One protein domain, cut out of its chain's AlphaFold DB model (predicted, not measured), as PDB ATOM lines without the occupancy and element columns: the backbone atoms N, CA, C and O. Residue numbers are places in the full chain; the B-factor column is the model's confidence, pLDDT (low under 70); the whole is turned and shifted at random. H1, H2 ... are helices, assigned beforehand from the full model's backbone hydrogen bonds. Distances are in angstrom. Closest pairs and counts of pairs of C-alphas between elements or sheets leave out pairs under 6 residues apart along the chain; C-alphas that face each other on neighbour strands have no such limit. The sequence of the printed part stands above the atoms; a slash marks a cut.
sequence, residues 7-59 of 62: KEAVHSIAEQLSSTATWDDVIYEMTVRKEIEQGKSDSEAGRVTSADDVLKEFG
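What this domain is: This is residues 7 to 59 of the 62 residues of an uncharacterized protein of Aeromonadales bacterium (UniProt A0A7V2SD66). One long helix, H2, runs obliquely through a flat, open zigzag: the short helix H1 folds back beside its first part to make a V, and the small helix H3 sticks out free beyond its other end. The printed part has 53 residues with three named helices, in the order H1, H2, H3, and no named strand; the class is all helix. It is extended, with a radius of gyration of the C-alphas of 15.9 A and spans of 44 by 25 by 13 A.

Where its parts are: H2, residues 23 to 44, is 31.9 A long and begins at C-alpha 23 (-36.575, -21.187, -43.565). H1, residues 7 to 16, is 14.6 A long. H3, residues 51 to 57, is 9.8 A long and ends at C-alpha 57 (-1.084, -26.112, -49.964).

How they stand to each other: H2 touches H1 with residues 26 to 30 alone; the closest C-alphas, of Ile 13 and Glu 29, are 6.8 A apart. Their lines stand at a steep tilt of 55 degrees, opposite ways. H3 is apart from H1 and H2. In H1, H2 and H3 every O i to N i+4 pair is within hydrogen-bond range.

The domain as a whole: The C-alphas farthest apart, of Ser 19 and Lys 56, are 43.8 A apart. The printed part has no cut, both links are short, and no printed residue is under 70 in pLDDT.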
ATOM      1  N   LYS A   7     -31.032 -20.128 -25.744       92.50
ATOM      2  CA  LYS A   7     -32.260 -19.345 -25.945       92.50
ATOM      3  C   LYS A   7     -31.923 -17.922 -26.368       92.50
ATOM      4  O   LYS A   7     -32.490 -17.431 -27.335       92.50
ATOM      5  N   GLU A   8     -30.980 -17.288 -25.679       93.94
ATOM      6  CA  GLU A   8     -30.504 -15.940 -26.012       93.94
ATOM      7  C   GLU A   8     -29.898 -15.890 -27.417       93.94
ATOM      8  O   GLU A   8     -30.168 -14.956 -28.168       93.94
ATOM      9  N   ALA A   9     -29.140 -16.920 -27.805       90.00
ATOM     10  CA  ALA A   9     -28.570 -17.017 -29.145       90.00
ATOM     11  C   ALA A   9     -29.656 -17.124 -30.230       90.00
ATOM     12  O   ALA A   9     -29.602 -16.402 -31.222       90.00
ATOM     13  N   VAL A  10     -30.671 -17.972 -30.027       93.19
ATOM     14  CA  VAL A  10     -31.791 -18.111 -30.975       93.19
ATOM     15  C   VAL A  10     -32.607 -16.822 -31.069       93.19
ATOM     16  O   VAL A  10     -32.970 -16.416 -32.169       93.19
ATOM     17  N   HIS A  11     -32.857 -16.147 -29.943       95.06
ATOM     18  CA  HIS A  11     -33.524 -14.844 -29.948       95.06
ATOM     19  C   HIS A  11     -32.730 -13.799 -30.739       95.06
ATOM     20  O   HIS A  11     -33.309 -13.113 -31.574       95.06
ATOM     21  N   SER A  12     -31.409 -13.730 -30.543       93.38
ATOM     22  CA  SER A  12     -30.545 -12.812 -31.293       93.38
ATOM     23  C   SER A  12     -30.560 -13.090 -32.797       93.38
ATOM     24  O   SER A  12     -30.560 -12.141 -33.572       93.38
ATOM     25  N   ILE A  13     -30.584 -14.364 -33.213       93.44
ATOM     26  CA  ILE A  13     -30.717 -14.726 -34.633       93.44
ATOM     27  C   ILE A  13     -32.060 -14.222 -35.164       93.44
ATOM     28  O   ILE A  13     -32.102 -13.553 -36.190       93.44
ATOM     29  N   ALA A  14     -33.154 -14.476 -34.443       95.06
ATOM     30  CA  ALA A  14     -34.486 -14.046 -34.860       95.06
ATOM     31  C   ALA A  14     -34.603 -12.519 -35.027       95.06
ATOM     32  O   ALA A  14     -35.265 -12.063 -35.955       95.06
ATOM     33  N   GLU A  15     -33.943 -11.731 -34.169       96.50
ATOM     34  CA  GLU A  15     -33.917 -10.261 -34.255       96.50
ATOM     35  C   GLU A  15     -33.170  -9.725 -35.487       96.50
ATOM     36  O   GLU A  15     -33.415  -8.595 -35.909       96.50
ATOM     37  N   GLN A  16     -32.261 -10.514 -36.064       94.25
ATOM     38  CA  GLN A  16     -31.435 -10.121 -37.210       94.25
ATOM     39  C   GLN A  16     -32.050 -10.511 -38.560       94.25
ATOM     40  O   GLN A  16     -31.621 -10.004 -39.599       94.25
ATOM     41  N   LEU A  17     -33.056 -11.389 -38.561       96.62
ATOM     42  CA  LEU A  17     -33.707 -11.844 -39.784       96.62
ATOM     43  C   LEU A  17     -34.531 -10.729 -40.437       96.62
ATOM     44  O   LEU A  17     -35.223  -9.950 -39.778       96.62
ATOM     45  N   SER A  18     -34.504 -10.693 -41.770       97.00
ATOM     46  CA  SER A  18     -35.393  -9.815 -42.532       97.00
ATOM     47  C   SER A  18     -36.858 -10.245 -42.386       97.00
ATOM     48  O   SER A  18     -37.160 -11.420 -42.186       97.00
ATOM     49  N   SER A  19     -37.797  -9.316 -42.573       96.38
ATOM     50  CA  SER A  19     -39.235  -9.633 -42.568       96.38
ATOM     51  C   SER A  19     -39.669 -10.567 -43.705       96.38
ATOM     52  O   SER A  19     -40.762 -11.127 -43.657       96.38
ATOM     53  N   THR A  20     -38.826 -10.732 -44.723       97.44
ATOM     54  CA  THR A  20     -39.024 -11.640 -45.858       97.44
ATOM     55  C   THR A  20     -38.176 -12.907 -45.754       97.44
ATOM     56  O   THR A  20     -38.090 -13.646 -46.731       97.44
ATOM     57  N   ALA A  21     -37.521 -13.139 -44.611       97.75
ATOM     58  CA  ALA A  21     -36.672 -14.301 -44.410       97.75
ATOM     59  C   ALA A  21     -37.467 -15.602 -44.568       97.75
ATOM     60  O   ALA A  21     -38.627 -15.726 -44.164       97.75
ATOM     61  N   THR A  22     -36.801 -16.578 -45.158       98.19
ATOM     62  CA  THR A  22     -37.294 -17.926 -45.389       98.19
ATOM     63  C   THR A  22     -36.710 -18.888 -44.361       98.19
ATOM     64  O   THR A  22     -35.828 -18.546 -43.571       98.19
ATOM     65  N   TRP A  23     -37.179 -20.134 -44.378       97.69
ATOM     66  CA  TRP A  23     -36.575 -21.187 -43.565       97.69
ATOM     67  C   TRP A  23     -35.114 -21.459 -43.932       97.69
ATOM     68  O   TRP A  23     -34.337 -21.808 -43.044       97.69
ATOM     69  N   ASP A  24     -34.729 -21.250 -45.190       98.12
ATOM     70  CA  ASP A  24     -33.344 -21.426 -45.626       98.12
ATOM     71  C   ASP A  24     -32.429 -20.380 -44.975       98.12
ATOM     72  O   ASP A  24     -31.346 -20.726 -44.503       98.12
ATOM     73  N   ASP A  25     -32.899 -19.135 -44.833       97.25
ATOM     74  CA  ASP A  25     -32.159 -18.068 -44.143       97.25
ATOM     75  C   ASP A  25     -31.972 -18.385 -42.650       97.25
ATOM     76  O   ASP A  25     -30.890 -18.212 -42.094       97.25
ATOM     77  N   VAL A  26     -33.007 -18.929 -41.997       96.50
ATOM     78  CA  VAL A  26     -32.920 -19.362 -40.590       96.50
ATOM     79  C   VAL A  26     -31.868 -20.462 -40.421       96.50
ATOM     80  O   VAL A  26     -31.037 -20.403 -39.512       96.50
ATOM     81  N   ILE A  27     -31.902 -21.478 -41.288       96.56
ATOM     82  CA  ILE A  27     -30.964 -22.607 -41.241       96.56
ATOM     83  C   ILE A  27     -29.535 -22.128 -41.498       96.56
ATOM     84  O   ILE A  27     -28.606 -22.586 -40.824       96.56
ATOM     85  N   TYR A  28     -29.362 -21.204 -42.442       97.06
ATOM     86  CA  TYR A  28     -28.076 -20.590 -42.737       97.06
ATOM     87  C   TYR A  28     -27.488 -19.906 -41.496       97.06
ATOM     88  O   TYR A  28     -26.397 -20.281 -41.063       97.06
ATOM     89  N   GLU A  29     -28.231 -19.004 -40.848       96.12
ATOM     90  CA  GLU A  29     -27.745 -18.281 -39.661       96.12
ATOM     91  C   GLU A  29     -27.394 -19.223 -38.496       96.12
ATOM     92  O   GLU A  29     -26.360 -19.077 -37.834       96.12
ATOM     93  N   MET A  30     -28.213 -20.255 -38.268       94.31
ATOM     94  CA  MET A  30     -27.917 -21.267 -37.248       94.31
ATOM     95  C   MET A  30     -26.645 -22.062 -37.568       94.31
ATOM     96  O   MET A  30     -25.873 -22.387 -36.659       94.31
ATOM     97  N   THR A  31     -26.417 -22.371 -38.847       95.69
ATOM     98  CA  THR A  31     -25.225 -23.089 -39.312       95.69
ATOM     99  C   THR A  31     -23.977 -22.235 -39.125       95.69
ATOM    100  O   THR A  31     -23.026 -22.698 -38.497       95.69
ATOM    101  N   VAL A  32     -24.019 -20.967 -39.543       95.50
ATOM    102  CA  VAL A  32     -22.927 -20.003 -39.334       95.50
ATOM    103  C   VAL A  32     -22.576 -19.901 -37.851       95.50
ATOM    104  O   VAL A  32     -21.405 -20.003 -37.478       95.50
ATOM    105  N   ARG A  33     -23.575 -19.767 -36.963       93.06
ATOM    106  CA  ARG A  33     -23.298 -19.678 -35.521       93.06
ATOM    107  C   ARG A  33     -22.642 -20.946 -34.981       93.06
ATOM    108  O   ARG A  33     -21.706 -20.851 -34.191       93.06
ATOM    109  N   LYS A  34     -23.106 -22.124 -35.407       94.06
ATOM    110  CA  LYS A  34     -22.498 -23.406 -35.029       94.06
ATOM    111  C   LYS A  34     -21.038 -23.489 -35.485       94.06
ATOM    112  O   LYS A  34     -20.192 -23.885 -34.687       94.06
ATOM    113  N   GLU A  35     -20.747 -23.115 -36.728       95.81
ATOM    114  CA  GLU A  35     -19.390 -23.152 -37.289       95.81
ATOM    115  C   GLU A  35     -18.439 -22.193 -36.564       95.81
ATOM    116  O   GLU A  35     -17.301 -22.564 -36.284       95.81
ATOM    117  N   ILE A  36     -18.909 -21.007 -36.163       93.25
ATOM    118  CA  ILE A  36     -18.119 -20.063 -35.356       93.25
ATOM    119  C   ILE A  36     -17.733 -20.674 -34.004       93.25
ATOM    120  O   ILE A  36     -16.566 -20.616 -33.614       93.25
ATOM    121  N   GLU A  37     -18.686 -21.267 -33.280       92.00
ATOM    122  CA  GLU A  37     -18.391 -21.863 -31.970       92.00
ATOM    123  C   GLU A  37     -17.472 -23.088 -32.097       92.00
ATOM    124  O   GLU A  37     -16.593 -23.298 -31.257       92.00
ATOM    125  N   GLN A  38     -17.628 -23.871 -33.170       94.62
ATOM    126  CA  GLN A  38     -16.720 -24.973 -33.488       94.62
ATOM    127  C   GLN A  38     -15.308 -24.465 -33.791       94.62
ATOM    128  O   GLN A  38     -14.365 -24.905 -33.139       94.62
ATOM    129  N   GLY A  39     -15.165 -23.481 -34.683       95.06
ATOM    130  CA  GLY A  39     -13.870 -22.898 -35.035       95.06
ATOM    131  C   GLY A  39     -13.171 -22.248 -33.840       95.06
ATOM    132  O   GLY A  39     -11.961 -22.386 -33.667       95.06
ATOM    133  N   LYS A  40     -13.932 -21.609 -32.945       95.06
ATOM    134  CA  LYS A  40     -13.396 -21.092 -31.682       95.06
ATOM    135  C   LYS A  40     -12.877 -22.220 -30.789       95.06
ATOM    136  O   LYS A  40     -11.761 -22.122 -30.285       95.06
ATOM    137  N   SER A  41     -13.646 -23.299 -30.628       95.44
ATOM    138  CA  SER A  41     -13.215 -24.471 -29.856       95.44
ATOM    139  C   SER A  41     -11.982 -25.148 -30.463       95.44
ATOM    140  O   SER A  41     -11.088 -25.571 -29.729       95.44
ATOM    141  N   ASP A  42     -11.909 -25.238 -31.791       97.50
ATOM    142  CA  ASP A  42     -10.750 -25.763 -32.512       97.50
ATOM    143  C   ASP A  42      -9.514 -24.893 -32.275       97.50
ATOM    144  O   ASP A  42      -8.453 -25.417 -31.929       97.50
ATOM    145  N   SER A  43      -9.666 -23.567 -32.342       96.12
ATOM    146  CA  SER A  43      -8.594 -22.617 -32.038       96.12
ATOM    147  C   SER A  43      -8.101 -22.730 -30.596       96.12
ATOM    148  O   SER A  43      -6.892 -22.757 -30.370       96.12
ATOM    149  N   GLU A  44      -9.007 -22.807 -29.620       96.12
ATOM    150  CA  GLU A  44      -8.657 -22.962 -28.200       96.12
ATOM    151  C   GLU A  44      -7.949 -24.299 -27.927       96.12
ATOM    152  O   GLU A  44      -7.071 -24.379 -27.070       96.12
ATOM    153  N   ALA A  45      -8.295 -25.343 -28.683       97.50
ATOM    154  CA  ALA A  45      -7.678 -26.660 -28.587       97.50
ATOM    155  C   ALA A  45      -6.413 -26.832 -29.451       97.50
ATOM    156  O   ALA A  45      -5.860 -27.932 -29.496       97.50
ATOM    157  N   GLY A  46      -5.969 -25.789 -30.163       97.19
ATOM    158  CA  GLY A  46      -4.815 -25.854 -31.062       97.19
ATOM    159  C   GLY A  46      -5.027 -26.719 -32.311       97.19
ATOM    160  O   GLY A  46      -4.056 -27.083 -32.970       97.19
ATOM    161  N   ARG A  47      -6.278 -27.048 -32.662       97.62
ATOM    162  CA  ARG A  47      -6.650 -27.738 -33.909       97.62
ATOM    163  C   ARG A  47      -6.698 -26.737 -35.066       97.62
ATOM    164  O   ARG A  47      -7.753 -26.475 -35.631       97.62
ATOM    165  N   VAL A  48      -5.553 -26.138 -35.376       96.81
ATOM    166  CA  VAL A  48      -5.411 -25.090 -36.397       96.81
ATOM    167  C   VAL A  48      -4.315 -25.447 -37.394       96.81
ATOM    168  O   VAL A  48      -3.352 -26.129 -37.048       96.81
ATOM    169  N   THR A  49      -4.444 -24.940 -38.617       95.88
ATOM    170  CA  THR A  49      -3.384 -24.959 -39.635       95.88
ATOM    171  C   THR A  49      -2.797 -23.556 -39.743       95.88
ATOM    172  O   THR A  49      -3.540 -22.572 -39.682       95.88
ATOM    173  N   SER A  50      -1.475 -23.431 -39.878       95.75
ATOM    174  CA  SER A  50      -0.849 -22.117 -40.040       95.75
ATOM    175  C   SER A  50      -1.205 -21.501 -41.397       95.75
ATOM    176  O   SER A  50      -1.427 -22.213 -42.376       95.75
ATOM    177  N   ALA A  51      -1.243 -20.169 -41.475       94.38
ATOM    178  CA  ALA A  51      -1.508 -19.484 -42.739       94.38
ATOM    179  C   ALA A  51      -0.456 -19.833 -43.808       94.38
ATOM    180  O   ALA A  51      -0.812 -20.021 -44.967       94.38
ATOM    181  N   ASP A  52       0.810 -19.982 -43.411       95.50
ATOM    182  CA  ASP A  52       1.902 -20.360 -44.311       95.50
ATOM    183  C   ASP A  52       1.689 -21.761 -44.904       95.50
ATOM    184  O   ASP A  52       1.865 -21.954 -46.109       95.50
ATOM    185  N   ASP A  53       1.256 -22.725 -44.083       95.75
ATOM    186  CA  ASP A  53       0.951 -24.084 -44.544       95.75
ATOM    187  C   ASP A  53      -0.236 -24.090 -45.518       95.75
ATOM    188  O   ASP A  53      -0.164 -24.744 -46.559       95.75
ATOM    189  N   VAL A  54      -1.286 -23.304 -45.238       95.69
ATOM    190  CA  VAL A  54      -2.444 -23.149 -46.139       95.69
ATOM    191  C   VAL A  54      -2.019 -22.520 -47.470       95.69
ATOM    192  O   VAL A  54      -2.332 -23.046 -48.535       95.69
ATOM    193  N   LEU A  55      -1.274 -21.411 -47.448       96.12
ATOM    194  CA  LEU A  55      -0.816 -20.745 -48.675       96.12
ATOM    195  C   LEU A  55       0.036 -21.676 -49.541       96.12
ATOM    196  O   LEU A  55      -0.121 -21.694 -50.764       96.12
ATOM    197  N   LYS A  56       0.895 -22.477 -48.904       95.94
ATOM    198  CA  LYS A  56       1.713 -23.484 -49.576       95.94
ATOM    199  C   LYS A  56       0.861 -24.597 -50.190       95.94
ATOM    200  O   LYS A  56       1.129 -24.991 -51.323       95.94
ATOM    201  N   GLU A  57      -0.154 -25.084 -49.477       96.19
ATOM    202  CA  GLU A  57      -1.084 -26.112 -49.964       96.19
ATOM    203  C   GLU A  57      -1.832 -25.660 -51.225       96.19
ATOM    204  O   GLU A  57      -1.952 -26.422 -52.184       96.19
ATOM    205  N   PHE A  58      -2.261 -24.395 -51.263       95.81
ATOM    206  CA  PHE A  58      -2.974 -23.821 -52.407       95.81
ATOM    207  C   PHE A  58      -2.056 -23.219 -53.487       95.81
ATOM    208  O   PHE A  58      -2.556 -22.678 -54.474       95.81
ATOM    209  N   GLY A  59      -0.728 -23.302 -53.336       94.38
ATOM    210  CA  GLY A  59       0.236 -22.769 -54.309       94.38
ATOM    211  C   GLY A  59       0.202 -21.241 -54.452       94.38
ATOM    212  O   GLY A  59       0.526 -20.719 -55.516       94.38
TER     213      GLY A  59